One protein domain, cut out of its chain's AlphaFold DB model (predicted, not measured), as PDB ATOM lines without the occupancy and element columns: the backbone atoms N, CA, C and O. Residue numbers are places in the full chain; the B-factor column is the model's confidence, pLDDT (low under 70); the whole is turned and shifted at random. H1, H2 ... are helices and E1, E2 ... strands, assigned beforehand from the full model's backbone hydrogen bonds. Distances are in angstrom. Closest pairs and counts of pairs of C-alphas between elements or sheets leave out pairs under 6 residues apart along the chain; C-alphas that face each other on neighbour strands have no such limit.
ATOM      1  N   ALA A   5       3.962 -24.904  44.891       59.44
ATOM      2  CA  ALA A   5       3.266 -26.173  44.693       59.44
ATOM      3  C   ALA A   5       1.738 -26.071  44.871       59.44
ATOM      4  O   ALA A   5       1.016 -26.987  44.479       59.44
ATOM      5  N   GLN A   6       1.234 -24.973  45.446       61.31
ATOM      6  CA  GLN A   6      -0.196 -24.671  45.572       61.31
ATOM      7  C   GLN A   6      -0.706 -23.727  44.476       61.31
ATOM      8  O   GLN A   6      -1.919 -23.578  44.318       61.31
ATOM      9  N   CYS A   7       0.185 -23.112  43.692       65.00
ATOM     10  CA  CYS A   7      -0.190 -22.352  42.507       65.00
ATOM     11  C   CYS A   7      -0.347 -23.318  41.323       65.00
ATOM     12  O   CYS A   7       0.612 -23.623  40.620       65.00
ATOM     13  N   ALA A   8      -1.564 -23.824  41.115       68.62
ATOM     14  CA  ALA A   8      -1.897 -24.715  40.000       68.62
ATOM     15  C   ALA A   8      -2.967 -24.075  39.096       68.62
ATOM     16  O   ALA A   8      -4.137 -24.470  39.154       68.62
ATOM     17  N   PRO A   9      -2.615 -23.056  38.288       73.50
ATOM     18  CA  PRO A   9      -3.552 -22.497  37.325       73.50
ATOM     19  C   PRO A   9      -3.956 -23.586  36.322       73.50
ATOM     20  O   PRO A   9      -3.116 -24.330  35.826       73.50
ATOM     21  N   ALA A  10      -5.250 -23.701  36.023       76.31
ATOM     22  CA  ALA A  10      -5.759 -24.773  35.161       76.31
ATOM     23  C   ALA A  10      -5.518 -24.523  33.659       76.31
ATOM     24  O   ALA A  10      -5.577 -25.456  32.861       76.31
ATOM     25  N   SER A  11      -5.257 -23.274  33.267       82.31
ATOM     26  CA  SER A  11      -5.089 -22.856  31.874       82.31
ATOM     27  C   SER A  11      -3.946 -21.844  31.723       82.31
ATOM     28  O   SER A  11      -3.552 -21.219  32.715       82.31
ATOM     29  N   PRO A  12      -3.421 -21.647  30.499       88.56
ATOM     30  CA  PRO A  12      -2.555 -20.513  30.191       88.56
ATOM     31  C   PRO A  12      -3.255 -19.182  30.487       88.56
ATOM     32  O   PRO A  12      -4.485 -19.089  30.408       88.56
ATOM     33  N   MET A  13      -2.476 -18.158  30.834       89.25
ATOM     34  CA  MET A  13      -2.991 -16.812  31.088       89.25
ATOM     35  C   MET A  13      -1.959 -15.727  30.798       89.25
ATOM     36  O   MET A  13      -0.754 -15.932  30.939       89.25
ATOM     37  N   HIS A  14      -2.438 -14.549  30.423       94.31
ATOM     38  CA  HIS A  14      -1.600 -13.373  30.245       94.31
ATOM     39  C   HIS A  14      -1.230 -12.756  31.598       94.31
ATOM     40  O   HIS A  14      -2.098 -12.536  32.446       94.31
ATOM     41  N   VAL A  15       0.059 -12.486  31.805       95.56
ATOM     42  CA  VAL A  15       0.593 -11.932  33.055       95.56
ATOM     43  C   VAL A  15       1.400 -10.675  32.761       95.56
ATOM     44  O   VAL A  15       2.395 -10.730  32.044       95.56
ATOM     45  N   LEU A  16       1.016  -9.561  33.380       97.56
ATOM     46  CA  LEU A  16       1.831  -8.352  33.466       97.56
ATOM     47  C   LEU A  16       2.354  -8.204  34.894       97.56
ATOM     48  O   LEU A  16       1.587  -7.923  35.816       97.56
ATOM     49  N   HIS A  17       3.660  -8.375  35.076       97.69
ATOM     50  CA  HIS A  17       4.339  -8.119  36.344       97.69
ATOM     51  C   HIS A  17       5.059  -6.778  36.265       97.69
ATOM     52  O   HIS A  17       5.888  -6.560  35.385       97.69
ATOM     53  N   ILE A  18       4.802  -5.892  37.222       98.06
ATOM     54  CA  ILE A  18       5.479  -4.598  37.328       98.06
ATOM     55  C   ILE A  18       6.126  -4.516  38.707       98.06
ATOM     56  O   ILE A  18       5.439  -4.695  39.710       98.06
ATOM     57  N   HIS A  19       7.434  -4.256  38.773       98.06
ATOM     58  CA  HIS A  19       8.159  -4.224  40.049       98.06
ATOM     59  C   HIS A  19       9.214  -3.124  40.101       98.06
ATOM     60  O   HIS A  19      10.024  -2.979  39.184       98.06
ATOM     61  N   GLY A  20       9.247  -2.387  41.211       97.81
ATOM     62  CA  GLY A  20      10.285  -1.398  41.492       97.81
ATOM     63  C   GLY A  20      11.583  -2.041  41.977       97.81
ATOM     64  O   GLY A  20      11.576  -2.859  42.896       97.81
ATOM     65  N   THR A  21      12.731  -1.661  41.410       97.75
ATOM     66  CA  THR A  21      14.027  -2.248  41.816       97.75
ATOM     67  C   THR A  21      14.461  -1.864  43.234       97.75
ATOM     68  O   THR A  21      15.380  -2.475  43.773       97.75
ATOM     69  N   LEU A  22      13.847  -0.835  43.827       96.88
ATOM     70  CA  LEU A  22      14.099  -0.344  45.185       96.88
ATOM     71  C   LEU A  22      12.868  -0.484  46.095       96.88
ATOM     72  O   LEU A  22      12.716   0.287  47.042       96.88
ATOM     73  N   ASP A  23      11.980  -1.443  45.821       97.00
ATOM     74  CA  ASP A  23      10.855  -1.757  46.705       97.00
ATOM     75  C   ASP A  23      11.367  -2.216  48.095       97.00
ATOM     76  O   ASP A  23      12.044  -3.246  48.194       97.00
ATOM     77  N   PRO A  24      11.082  -1.459  49.176       95.25
ATOM     78  CA  PRO A  24      11.560  -1.782  50.519       95.25
ATOM     79  C   PRO A  24      10.647  -2.763  51.272       95.25
ATOM     80  O   PRO A  24      10.975  -3.143  52.396       95.25
ATOM     81  N   ILE A  25       9.493  -3.122  50.701       93.81
ATOM     82  CA  ILE A  25       8.470  -3.976  51.314       93.81
ATOM     83  C   ILE A  25       8.506  -5.367  50.683       93.81
ATOM     84  O   ILE A  25       8.672  -6.357  51.396       93.81
ATOM     85  N   ILE A  26       8.390  -5.437  49.355       94.56
ATOM     86  CA  ILE A  26       8.481  -6.676  48.578       94.56
ATOM     87  C   ILE A  26       9.750  -6.613  47.744       94.56
ATOM     88  O   ILE A  26       9.811  -5.962  46.703       94.56
ATOM     89  N   LEU A  27      10.791  -7.281  48.230       96.75
ATOM     90  CA  LEU A  27      12.128  -7.159  47.672       96.75
ATOM     91  C   LEU A  27      12.158  -7.663  46.228       96.75
ATOM     92  O   LEU A  27      11.742  -8.782  45.936       96.75
ATOM     93  N   TYR A  28      12.737  -6.859  45.336       97.75
ATOM     94  CA  TYR A  28      12.878  -7.189  43.914       97.75
ATOM     95  C   TYR A  28      13.569  -8.546  43.679       97.75
ATOM     96  O   TYR A  28      13.189  -9.313  42.796       97.75
ATOM     97  N   GLY A  29      14.580  -8.855  44.498       97.12
ATOM     98  CA  GLY A  29      15.343 -10.105  44.447       97.12
ATOM     99  C   GLY A  29      14.691 -11.293  45.161       97.12
ATOM    100  O   GLY A  29      15.332 -12.334  45.262       97.12
ATOM    101  N   GLY A  30      13.460 -11.151  45.653       96.12
ATOM    102  CA  GLY A  30      12.813 -12.151  46.497       96.12
ATOM    103  C   GLY A  30      13.215 -11.998  47.960       96.12
ATOM    104  O   GLY A  30      14.108 -11.218  48.312       96.12
ATOM    105  N   GLY A  31      12.531 -12.718  48.840       94.69
ATOM    106  CA  GLY A  31      12.718 -12.533  50.272       94.69
ATOM    107  C   GLY A  31      11.842 -13.432  51.125       94.69
ATOM    108  O   GLY A  31      11.470 -14.534  50.731       94.69
ATOM    109  N   PHE A  32      11.550 -12.955  52.332       91.94
ATOM    110  CA  PHE A  32      10.720 -13.663  53.296       91.94
ATOM    111  C   PHE A  32       9.720 -12.700  53.937       91.94
ATOM    112  O   PHE A  32      10.117 -11.694  54.527       91.94
ATOM    113  N   LEU A  33       8.431 -13.019  53.836       85.94
ATOM    114  CA  LEU A  33       7.342 -12.315  54.510       85.94
ATOM    115  C   LEU A  33       6.334 -13.354  55.004       85.94
ATOM    116  O   LEU A  33       5.413 -13.725  54.287       85.94
ATOM    117  N   ASN A  34       6.531 -13.848  56.227       88.19
ATOM    118  CA  ASN A  34       5.855 -15.025  56.806       88.19
ATOM    119  C   ASN A  34       6.155 -16.358  56.094       88.19
ATOM    120  O   ASN A  34       6.210 -17.384  56.767       88.19
ATOM    121  N   ASP A  35       6.396 -16.327  54.785       87.19
ATOM    122  CA  ASP A  35       6.902 -17.418  53.957       87.19
ATOM    123  C   ASP A  35       7.957 -16.889  52.965       87.19
ATOM    124  O   ASP A  35       8.080 -15.673  52.765       87.19
ATOM    125  N   SER A  36       8.753 -17.782  52.374       90.94
ATOM    126  CA  SER A  36       9.693 -17.405  51.311       90.94
ATOM    127  C   SER A  36       8.945 -17.064  50.029       90.94
ATOM    128  O   SER A  36       8.032 -17.791  49.651       90.94
ATOM    129  N   TYR A  37       9.371 -16.012  49.333       91.00
ATOM    130  CA  TYR A  37       8.822 -15.641  48.032       91.00
ATOM    131  C   TYR A  37       9.935 -15.429  46.992       91.00
ATOM    132  O   TYR A  37      11.027 -14.965  47.346       91.00
ATOM    133  N   PRO A  38       9.669 -15.769  45.715       94.81
ATOM    134  CA  PRO A  38      10.649 -15.685  44.636       94.81
ATOM    135  C   PRO A  38      11.003 -14.240  44.272       94.81
ATOM    136  O   PRO A  38      10.318 -13.285  44.646       94.81
ATOM    137  N   SER A  39      12.079 -14.070  43.503       96.81
ATOM    138  CA  SER A  39      12.375 -12.771  42.880       96.81
ATOM    139  C   SER A  39      11.324 -12.378  41.841       96.81
ATOM    140  O   SER A  39      10.655 -13.239  41.275       96.81
ATOM    141  N   ALA A  40      11.221 -11.084  41.521       97.12
ATOM    142  CA  ALA A  40      10.306 -10.606  40.481       97.12
ATOM    143  C   ALA A  40      10.558 -11.301  39.126       97.12
ATOM    144  O   ALA A  40       9.622 -11.736  38.456       97.12
ATOM    145  N   MET A  41      11.833 -11.481  38.760       97.25
ATOM    146  CA  MET A  41      12.226 -12.232  37.563       97.25
ATOM    147  C   MET A  41      11.822 -13.707  37.663       97.25
ATOM    148  O   MET A  41      11.299 -14.271  36.706       97.25
ATOM    149  N   GLU A  42      12.051 -14.335  38.813       96.19
ATOM    150  CA  GLU A  42      11.727 -15.745  39.017       96.19
ATOM    151  C   GLU A  42      10.215 -15.994  38.908       96.19
ATOM    152  O   GLU A  42       9.816 -16.907  38.185       96.19
ATOM    153  N   THR A  43       9.375 -15.125  39.480       95.06
ATOM    154  CA  THR A  43       7.913 -15.143  39.281       95.06
ATOM    155  C   THR A  43       7.545 -15.120  37.799       95.06
ATOM    156  O   THR A  43       6.743 -15.935  37.344       95.06
ATOM    157  N   CYS A  44       8.161 -14.231  37.016       97.19
ATOM    158  CA  CYS A  44       7.892 -14.139  35.581       97.19
ATOM    159  C   CYS A  44       8.321 -15.407  34.835       97.19
ATOM    160  O   CYS A  44       7.580 -15.903  33.990       97.19
ATOM    161  N   THR A  45       9.481 -15.979  35.175       96.38
ATOM    162  CA  THR A  45       9.943 -17.233  34.560       96.38
ATOM    163  C   THR A  45       9.068 -18.433  34.923       96.38
ATOM    164  O   THR A  45       8.862 -19.302  34.079       96.38
ATOM    165  N   GLN A  46       8.508 -18.472  36.137       94.50
ATOM    166  CA  GLN A  46       7.561 -19.512  36.547       94.50
ATOM    167  C   GLN A  46       6.265 -19.424  35.734       94.50
ATOM    168  O   GLN A  46       5.813 -20.435  35.201       94.50
ATOM    169  N   TRP A  47       5.714 -18.219  35.550       94.94
ATOM    170  CA  TRP A  47       4.548 -18.011  34.685       94.94
ATOM    171  C   TRP A  47       4.835 -18.305  33.213       94.94
ATOM    172  O   TRP A  47       3.993 -18.885  32.531       94.94
ATOM    173  N   ALA A  48       6.025 -17.960  32.715       96.62
ATOM    174  CA  ALA A  48       6.420 -18.268  31.346       96.62
ATOM    175  C   ALA A  48       6.492 -19.787  31.129       96.62
ATOM    176  O   ALA A  48       5.960 -20.290  30.140       96.62
ATOM    177  N   ALA A  49       7.066 -20.523  32.087       95.06
ATOM    178  CA  ALA A  49       7.099 -21.982  32.066       95.06
ATOM    179  C   ALA A  49       5.692 -22.596  32.152       95.06
ATOM    180  O   ALA A  49       5.389 -23.513  31.393       95.06
ATOM    181  N   HIS A  50       4.821 -22.066  33.020       92.19
ATOM    182  CA  HIS A  50       3.412 -22.476  33.110       92.19
ATOM    183  C   HIS A  50       2.678 -22.293  31.776       92.19
ATOM    184  O   HIS A  50       1.983 -23.191  31.307       92.19
ATOM    185  N   ASN A  51       2.889 -21.150  31.126       94.06
ATOM    186  CA  ASN A  51       2.316 -20.838  29.820       94.06
ATOM    187  C   ASN A  51       2.979 -21.597  28.658       94.06
ATOM    188  O   ASN A  51       2.547 -21.438  27.519       94.06
ATOM    189  N   GLY A  52       4.020 -22.399  28.904       95.50
ATOM    190  CA  GLY A  52       4.748 -23.136  27.867       95.50
ATOM    191  C   GLY A  52       5.609 -22.265  26.950       95.50
ATOM    192  O   GLY A  52       6.010 -22.734  25.894       95.50
ATOM    193  N   CYS A  53       5.883 -21.018  27.334       97.75
ATOM    194  CA  CYS A  53       6.687 -20.089  26.549       97.75
ATOM    195  C   CYS A  53       8.145 -20.549  26.404       97.75
ATOM    196  O   CYS A  53       8.665 -21.318  27.220       97.75
ATOM    197  N   ASP A  54       8.835 -19.999  25.405       97.56
ATOM    198  CA  ASP A  54      10.286 -20.129  25.281       97.56
ATOM    199  C   ASP A  54      10.989 -19.650  26.560       97.56
ATOM    200  O   ASP A  54      10.547 -18.721  27.229       97.56
ATOM    201  N   ALA A  55      12.120 -20.262  26.918       94.19
ATOM    202  CA  ALA A  55      12.768 -19.978  28.202       94.19
ATOM    203  C   ALA A  55      13.281 -18.528  28.329       94.19
ATOM    204  O   ALA A  55      13.314 -17.969  29.428       94.19
ATOM    205  N   ALA A  56      13.707 -17.922  27.219       95.62
ATOM    206  CA  ALA A  56      14.293 -16.587  27.207       95.62
ATOM    207  C   ALA A  56      13.270 -15.537  26.740       95.62
ATOM    208  O   ALA A  56      12.645 -15.735  25.698       95.62
ATOM    209  N   PRO A  57      13.140 -14.403  27.449       97.81
ATOM    210  CA  PRO A  57      12.315 -13.304  26.979       97.81
ATOM    211  C   PRO A  57      12.997 -12.536  25.846       97.81
ATOM    212  O   PRO A  57      14.226 -12.500  25.726       97.81
ATOM    213  N   VAL A  58      12.186 -11.811  25.086       97.94
ATOM    214  CA  VAL A  58      12.630 -10.749  24.187       97.94
ATOM    215  C   VAL A  58      12.628  -9.425  24.952       97.94
ATOM    216  O   VAL A  58      11.672  -9.106  25.658       97.94
ATOM    217  N   SER A  59      13.709  -8.650  24.828       97.62
ATOM    218  CA  SER A  59      13.774  -7.287  25.369       97.62
ATOM    219  C   SER A  59      13.150  -6.299  24.395       97.62
ATOM    220  O   SER A  59      13.438  -6.346  23.200       97.62
ATOM    221  N   ASP A  60      12.371  -5.367  24.927       96.56
ATOM    222  CA  ASP A  60      11.754  -4.275  24.174       96.56
ATOM    223  C   ASP A  60      12.366  -2.920  24.576       96.56
ATOM    224  O   ASP A  60      13.245  -2.846  25.443       96.56
ATOM    225  N   ALA A  61      11.930  -1.841  23.926       97.44
ATOM    226  CA  ALA A  61      12.319  -0.485  24.280       97.44
ATOM    227  C   ALA A  61      11.872  -0.137  25.707       97.44
ATOM    228  O   ALA A  61      10.760  -0.453  26.130       97.44
ATOM    229  N   ASN A  62      12.731   0.578  26.434       98.25
ATOM    230  CA  ASN A  62      12.364   1.071  27.752       98.25
ATOM    231  C   ASN A  62      11.213   2.081  27.668       98.25
ATOM    232  O   ASN A  62      11.147   2.896  26.738       98.25
ATOM    233  N   ILE A  63      10.390   2.103  28.713       98.00
ATOM    234  CA  ILE A  63       9.239   2.999  28.858       98.00
ATOM    235  C   ILE A  63       9.415   3.939  30.055       98.00
ATOM    236  O   ILE A  63      10.163   3.649  30.989       98.00
ATOM    237  N   ASN A  64       8.721   5.072  30.007       97.81
ATOM    238  CA  ASN A  64       8.522   5.975  31.134       97.81
ATOM    239  C   ASN A  64       7.312   5.481  31.929       97.81
ATOM    240  O   ASN A  64       6.163   5.648  31.503       97.81
ATOM    241  N   PHE A  65       7.565   4.853  33.069       97.62
ATOM    242  CA  PHE A  65       6.546   4.282  33.934       97.62
ATOM    243  C   PHE A  65       6.215   5.190  35.123       97.62
ATOM    244  O   PHE A  65       5.041   5.431  35.407       97.62
ATOM    245  N   ASP A  66       7.226   5.702  35.821       96.81
ATOM    246  CA  ASP A  66       7.055   6.520  37.020       96.81
ATOM    247  C   ASP A  66       7.249   8.012  36.710       96.81
ATOM    248  O   ASP A  66       8.313   8.454  36.293       96.81
ATOM    249  N   GLY A  67       6.221   8.821  36.958       94.88
ATOM    250  CA  GLY A  67       6.208  10.256  36.686       94.88
ATOM    251  C   GLY A  67       7.159  11.092  37.551       94.88
ATOM    252  O   GLY A  67       7.347  12.275  37.254       94.88
ATOM    253  N   PHE A  68       7.758  10.524  38.601       93.56
ATOM    254  CA  PHE A  68       8.795  11.173  39.406       93.56
ATOM    255  C   PHE A  68      10.214  10.724  39.050       93.56
ATOM    256  O   PHE A  68      11.173  11.360  39.498       93.56
ATOM    257  N   ILE A  69      10.371   9.680  38.234       92.62
ATOM    258  CA  ILE A  69      11.671   9.213  37.758       92.62
ATOM    259  C   ILE A  69      11.866   9.710  36.324       92.62
ATOM    260  O   ILE A  69      10.981   9.651  35.481       92.62
ATOM    261  N   PHE A  70      13.025  10.305  36.052       90.50
ATOM    262  CA  PHE A  70      13.262  10.942  34.761       90.50
ATOM    263  C   PHE A  70      13.738   9.938  33.705       90.50
ATOM    264  O   PHE A  70      14.737   9.247  33.908       90.50
ATOM    265  N   GLY A  71      13.111   9.985  32.529       93.31
ATOM    266  CA  GLY A  71      13.530   9.253  31.336       93.31
ATOM    267  C   GLY A  71      12.611   8.080  31.017       93.31
ATOM    268  O   GLY A  71      11.421   8.139  31.297       93.31
ATOM    269  N   ASN A  72      13.181   7.060  30.374       97.38
ATOM    270  CA  ASN A  72      12.545   5.764  30.164       97.38
ATOM    271  C   ASN A  72      13.277   4.746  31.053       97.38
ATOM    272  O   ASN A  72      14.187   4.034  30.619       97.38
ATOM    273  N   GLU A  73      12.958   4.786  32.338       97.06
ATOM    274  CA  GLU A  73      13.608   4.053  33.426       97.06
ATOM    275  C   GLU A  73      13.159   2.597  33.539       97.06
ATOM    276  O   GLU A  73      13.791   1.807  34.237       97.06
ATOM    277  N   THR A  74      12.079   2.222  32.865       98.38
ATOM    278  CA  THR A  74      11.505   0.887  33.005       98.38
ATOM    279  C   THR A  74      11.934   0.010  31.848       98.38
ATOM    280  O   THR A  74      11.596   0.294  30.699       98.38
ATOM    281  N   SER A  75      12.681  -1.055  32.143       98.38
ATOM    282  CA  SER A  75      12.986  -2.082  31.147       98.38
ATOM    283  C   SER A  75      11.799  -3.024  30.974       98.38
ATOM    284  O   SER A  75      11.085  -3.323  31.934       98.38
ATOM    285  N   VAL A  76      11.603  -3.487  29.740       98.56
ATOM    286  CA  VAL A  76      10.478  -4.340  29.350       98.56
ATOM    287  C   VAL A  76      11.014  -5.645  28.774       98.56
ATOM    288  O   VAL A  76      11.772  -5.642  27.803       98.56
ATOM    289  N   LEU A  77      10.613  -6.760  29.382       98.62
ATOM    290  CA  LEU A  77      10.896  -8.115  28.916       98.62
ATOM    291  C   LEU A  77       9.585  -8.836  28.602       98.62
ATOM    292  O   LEU A  77       8.618  -8.703  29.349       98.62
ATOM    293  N   ARG A  78       9.553  -9.601  27.511       98.31
ATOM    294  CA  ARG A  78       8.348 -10.272  27.011       98.31
ATOM    295  C   ARG A  78       8.616 -11.742  26.698       98.31
ATOM    296  O   ARG A  78       9.496 -12.055  25.901       98.31
ATOM    297  N   TRP A  79       7.807 -12.628  27.262       98.19
ATOM    298  CA  TRP A  79       7.650 -14.016  26.834       98.19
ATOM    299  C   TRP A  79       6.367 -14.117  26.012       98.19
ATOM    300  O   TRP A  79       5.263 -14.082  26.559       98.19
ATOM    301  N   GLN A  80       6.528 -14.164  24.693       94.06
ATOM    302  CA  GLN A  80       5.423 -14.231  23.726       94.06
ATOM    303  C   GLN A  80       5.619 -15.346  22.692       94.06
ATOM    304  O   GLN A  80       4.652 -15.803  22.092       94.06
ATOM    305  N   GLU A  81       6.856 -15.812  22.517       94.12
ATOM    306  CA  GLU A  81       7.193 -16.922  21.630       94.12
ATOM    307  C   GLU A  81       7.080 -18.257  22.369       94.12
ATOM    308  O   GLU A  81       7.341 -18.349  23.573       94.12
ATOM    309  N   GLY A  82       6.648 -19.293  21.652       93.12
ATOM    310  CA  GLY A  82       6.469 -20.646  22.190       93.12
ATOM    311  C   GLY A  82       5.272 -20.819  23.134       93.12
ATOM    312  O   GLY A  82       4.888 -21.950  23.409       93.12
ATOM    313  N   CYS A  83       4.648 -19.730  23.594       94.62
ATOM    314  CA  CYS A  83       3.555 -19.782  24.559       94.62
ATOM    315  C   CYS A  83       2.328 -20.522  24.003       94.62
ATOM    316  O   CYS A  83       1.957 -20.381  22.835       94.62
ATOM    317  N   ALA A  84       1.645 -21.265  24.870       90.88
ATOM    318  CA  ALA A  84       0.320 -21.794  24.589       90.88
ATOM    319  C   ALA A  84      -0.680 -20.650  24.338       90.88
ATOM    320  O   ALA A  84      -0.564 -19.563  24.907       90.88
ATOM    321  N   THR A  85      -1.694 -20.906  23.507       86.94
ATOM    322  CA  THR A  85      -2.748 -19.929  23.198       86.94
ATOM    323  C   THR A  85      -3.383 -19.377  24.475       86.94
ATOM    324  O   THR A  85      -3.793 -20.143  25.346       86.94
ATOM    325  N   GLY A  86      -3.482 -18.048  24.572       85.81
ATOM    326  CA  GLY A  86      -3.990 -17.358  25.763       85.81
ATOM    327  C   GLY A  86      -2.955 -17.155  26.876       85.81
ATOM    328  O   GLY A  86      -3.300 -16.658  27.944       85.81
ATOM    329  N   GLY A  87      -1.694 -17.536  26.644       92.19
ATOM    330  CA  GLY A  87      -0.571 -17.309  27.546       92.19
ATOM    331  C   GLY A  87       0.397 -16.257  27.012       92.19
ATOM    332  O   GLY A  87       0.760 -16.260  25.838       92.19
ATOM    333  N   SER A  88       0.841 -15.361  27.887       96.62
ATOM    334  CA  SER A  88       2.017 -14.509  27.679       96.62
ATOM    335  C   SER A  88       2.510 -14.002  29.030       96.62
ATOM    336  O   SER A  88       1.760 -14.008  30.010       96.62
ATOM    337  N   VAL A  89       3.765 -13.565  29.104       97.81
ATOM    338  CA  VAL A  89       4.287 -12.872  30.289       97.81
ATOM    339  C   VAL A  89       5.020 -11.615  29.865       97.81
ATOM    340  O   VAL A  89       5.829 -11.630  28.942       97.81
ATOM    341  N   GLU A  90       4.766 -10.521  30.562       98.31
ATOM    342  CA  GLU A  90       5.463  -9.258  30.405       98.31
ATOM    343  C   GLU A  90       5.990  -8.802  31.765       98.31
ATOM    344  O   GLU A  90       5.257  -8.788  32.753       98.31
ATOM    345  N   PHE A  91       7.272  -8.447  31.818       98.62
ATOM    346  CA  PHE A  91       7.928  -7.973  33.027       98.62
ATOM    347  C   PHE A  91       8.450  -6.554  32.837       98.62
ATOM    348  O   PHE A  91       9.313  -6.303  31.992       98.62
ATOM    349  N   TRP A  92       7.932  -5.636  33.651       98.50
ATOM    350  CA  TRP A  92       8.346  -4.240  33.723       98.50
ATOM    351  C   TRP A  92       9.150  -4.004  34.990       98.50
ATOM    352  O   TRP A  92       8.620  -4.004  36.104       98.50
ATOM    353  N   SER A  93      10.447  -3.789  34.812       98.31
ATOM    354  CA  SER A  93      11.369  -3.527  35.910       98.31
ATOM    355  C   SER A  93      11.645  -2.031  35.997       98.31
ATOM    356  O   SER A  93      12.437  -1.494  35.222       98.31
ATOM    357  N   VAL A  94      11.002  -1.366  36.957       98.25
ATOM    358  CA  VAL A  94      11.072   0.089  37.142       98.25
ATOM    359  C   VAL A  94      12.363   0.438  37.878       98.25
ATOM    360  O   VAL A  94      12.465   0.266  39.099       98.25
ATOM    361  N   PHE A  95      13.378   0.896  37.143       97.62
ATOM    362  CA  PHE A  95      14.668   1.256  37.729       97.62
ATOM    363  C   PHE A  95      14.505   2.421  38.710       97.62
ATOM    364  O   PHE A  95      13.909   3.442  38.386       97.62
ATOM    365  N   LEU A  96      15.047   2.260  39.921       96.19
ATOM    366  CA  LEU A  96      14.866   3.165  41.067       96.19
ATOM    367  C   LEU A  96      13.417   3.292  41.581       96.19
ATOM    368  O   LEU A  96      13.177   4.067  42.507       96.19
ATOM    369  N   GLY A  97      12.471   2.519  41.040       96.19
ATOM    370  CA  GLY A  97      11.082   2.490  41.496       96.19
ATOM    371  C   GLY A  97      10.933   1.855  42.881       96.19
ATOM    372  O   GLY A  97      11.645   0.905  43.213       96.19
ATOM    373  N   GLY A  98      10.003   2.379  43.680       94.50
ATOM    374  CA  GLY A  98       9.635   1.837  44.994       94.50
ATOM    375  C   GLY A  98       8.400   0.927  44.949       94.50
ATOM    376  O   GLY A  98       7.972   0.501  43.883       94.50
ATOM    377  N   HIS A  99       7.805   0.670  46.120       94.56
ATOM    378  CA  HIS A  99       6.611  -0.181  46.261       94.56
ATOM    379  C   HIS A  99       5.341   0.423  45.633       94.56
ATOM    380  O   HIS A  99       4.500  -0.286  45.092       94.56
ATOM    381  N   LEU A 100       5.194   1.749  45.723       93.06
ATOM    382  CA  LEU A 100       4.038   2.500  45.228       93.06
ATOM    383  C   LEU A 100       4.512   3.527  44.192       93.06
ATOM    384  O   LEU A 100       4.804   4.666  44.567       93.06
ATOM    385  N   PRO A 101       4.651   3.130  42.917       89.31
ATOM    386  CA  PRO A 101       5.080   4.039  41.866       89.31
ATOM    387  C   PRO A 101       4.001   5.081  41.551       89.31
ATOM    388  O   PRO A 101       2.798   4.814  41.634       89.31
ATOM    389  N   ALA A 102       4.428   6.275  41.149       93.44
ATOM    390  CA  ALA A 102       3.532   7.314  40.660       93.44
ATOM    391  C   ALA A 102       3.370   7.176  39.147       93.44
ATOM    392  O   ALA A 102       4.232   7.608  38.396       93.44
ATOM    393  N   LEU A 103       2.272   6.578  38.683       95.06
ATOM    394  CA  LEU A 103       2.095   6.274  37.260       95.06
ATOM    395  C   LEU A 103       2.198   7.520  36.364       95.06
ATOM    396  O   LEU A 103       1.478   8.504  36.548       95.06
ATOM    397  N   SER A 104       3.053   7.443  35.346       96.75
ATOM    398  CA  SER A 104       3.108   8.411  34.255       96.75
ATOM    399  C   SER A 104       1.872   8.287  33.339       96.75
ATOM    400  O   SER A 104       1.098   7.321  33.386       96.75
ATOM    401  N   SER A 105       1.674   9.261  32.445       96.19
ATOM    402  CA  SER A 105       0.624   9.167  31.419       96.19
ATOM    403  C   SER A 105       0.890   8.046  30.408       96.19
ATOM    404  O   SER A 105      -0.054   7.414  29.931       96.19
ATOM    405  N   GLN A 106       2.160   7.760  30.105       96.19
ATOM    406  CA  GLN A 106       2.528   6.635  29.250       96.19
ATOM    407  C   GLN A 106       2.244   5.308  29.962       96.19
ATOM    408  O   GLN A 106       1.641   4.426  29.358       96.19
ATOM    409  N   ALA A 107       2.591   5.197  31.247       96.00
ATOM    410  CA  ALA A 107       2.357   4.005  32.057       96.00
ATOM    411  C   ALA A 107       0.879   3.623  32.098       96.00
ATOM    412  O   ALA A 107       0.517   2.503  31.757       96.00
ATOM    413  N   SER A 108       0.017   4.576  32.461       95.75
ATOM    414  CA  SER A 108      -1.428   4.338  32.513       95.75
ATOM    415  C   SER A 108      -1.970   3.883  31.157       95.75
ATOM    416  O   SER A 108      -2.670   2.876  31.090       95.75
ATOM    417  N   SER A 109      -1.578   4.555  30.072       96.62
ATOM    418  CA  SER A 109      -1.988   4.183  28.712       96.62
ATOM    419  C   SER A 109      -1.541   2.767  28.332       96.62
ATOM    420  O   SER A 109      -2.338   2.003  27.797       96.62
ATOM    421  N   LEU A 110      -0.295   2.392  28.638       96.38
ATOM    422  CA  LEU A 110       0.242   1.068  28.316       96.38
ATOM    423  C   LEU A 110      -0.378  -0.044  29.163       96.38
ATOM    424  O   LEU A 110      -0.598  -1.129  28.640       96.38
ATOM    425  N   ILE A 111      -0.706   0.211  30.434       95.56
ATOM    426  CA  ILE A 111      -1.424  -0.765  31.271       95.56
ATOM    427  C   ILE A 111      -2.805  -1.037  30.673       95.56
ATOM    428  O   ILE A 111      -3.175  -2.192  30.489       95.56
ATOM    429  N   PHE A 112      -3.562   0.012  30.330       91.19
ATOM    430  CA  PHE A 112      -4.873  -0.163  29.698       91.19
ATOM    431  C   PHE A 112      -4.768  -0.878  28.354       91.19
ATOM    432  O   PHE A 112      -5.557  -1.780  28.088       91.19
ATOM    433  N   GLN A 113      -3.782  -0.514  27.534       91.81
ATOM    434  CA  GLN A 113      -3.543  -1.179  26.259       91.81
ATOM    435  C   GLN A 113      -3.204  -2.661  26.456       91.81
ATOM    436  O   GLN A 113      -3.792  -3.506  25.791       91.81
ATOM    437  N   HIS A 114      -2.341  -2.993  27.425       92.94
ATOM    438  CA  HIS A 114      -2.016  -4.378  27.754       92.94
ATOM    439  C   HIS A 114      -3.278  -5.172  28.111       92.94
ATOM    440  O   HIS A 114      -3.461  -6.263  27.585       92.94
ATOM    441  N   LEU A 115      -4.163  -4.625  28.952       89.25
ATOM    442  CA  LEU A 115      -5.412  -5.293  29.340       89.25
ATOM    443  C   LEU A 115      -6.366  -5.520  28.156       89.25
ATOM    444  O   LEU A 115      -7.074  -6.522  28.133       89.25
ATOM    445  N   ILE A 116      -6.393  -4.601  27.187       85.75
ATOM    446  CA  ILE A 116      -7.211  -4.721  25.971       85.75
ATOM    447  C   ILE A 116      -6.638  -5.784  25.025       85.75
ATOM    448  O   ILE A 116      -7.396  -6.583  24.480       85.75
ATOM    449  N   ASP A 117      -5.317  -5.801  24.844       87.81
ATOM    450  CA  ASP A 117      -4.640  -6.717  23.917       87.81
ATOM    451  C   ASP A 117      -4.514  -8.143  24.469       87.81
ATOM    452  O   ASP A 117      -4.319  -9.091  23.709       87.81
ATOM    453  N   HIS A 118      -4.652  -8.301  25.786       87.94
ATOM    454  CA  HIS A 118      -4.531  -9.568  26.499       87.94
ATOM    455  C   HIS A 118      -5.804  -9.884  27.299       87.94
ATOM    456  O   HIS A 118      -5.758  -9.996  28.530       87.94
TER     457      HIS A 118
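This is residues 5 to 118 of the 211 residues of an uncharacterized protein of Planctomycetes bacterium (UniProt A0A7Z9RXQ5). A twisted sheet of four strands, E1, E6, E5 and E4, makes the middle of this domain, with helix H1 over one face and helix H2 more loosely over the opposite face, both running along the strands. A small two-strand hairpin, E2 and E3, lies away from this sheet and farthest from the mean of the C-alphas. The printed part has 114 residues, with the order E1 E2 E3 H1 E4 E5 E6 H2 along the chain; its two named helices and six named strands hold 56 residues, under half, and the class is mixed, helices and strands. The large sheet has the order E1 E6 E5 E4 and is mixed, while the small one is antiparallel. The whole is compact and rounded, with a radius of gyration of the C-alphas of 14.3 A and spans of 38 by 35 by 22 A.

The printed part begins at Ala 5, and E1, residues 14 to 20, starts with C-alpha 14 at (-1.600, -13.373, 30.245) and is 20.3 A long. E2, residues 31 to 33, and E3, residues 35 to 37, are short. H1, residues 40 to 50, is 15.6 A long and starts with C-alpha 40 at (10.306, -10.606, 40.481). E4, residues 58 to 63, is 14.9 A, E5, residues 74 to 79, is 16.6 A, and E6, residues 88 to 94, is 19.6 A. H2, residues 105 to 117, is 18.3 A and ends with C-alpha 117 at (-4.640, -6.717, 23.917).

Edge strand E1 is parallel to E6 at 11 degrees, with N 17 and O 90 2.8 A apart, within hydrogen-bond range. E4, E5 and E6 form a meander, each strand the antiparallel neighbour of the one before. In the hairpin E5 and E6, N 91 and O 77 are 2.8 A apart; in the hairpin E4 and E5, N 58 and O 78 are 2.8 A apart. H1 is on the sheet at a height of 8.7 A, over E6 and only just over E1, with 3 C-alphas there; its closest C-alphas to E6 are Ala 48 and Val 89, 5.9 A. H2 is on the opposite face at a height of 9.2 A, only just over E6, with 3 C-alphas there; the closest C-alphas of E4 and H2 are Ile 63 and Gln 106, 7.6 A. H1 and H2 are apart. In the hairpin E2 and E3, N 35 and O 33 are 2.8 A apart; E2 is apart from H1. In both helices every O i to N i+4 pair is within hydrogen-bond range.

The two C-alphas farthest apart are those of Ala 10 and Phe 70, 40.5 A. The printed part has no cut and no long link; the links E2 to E3 and E3 to H1 are tight. The mean pLDDT of the printed part is 93.4, and residues 5 to 8 are under 70.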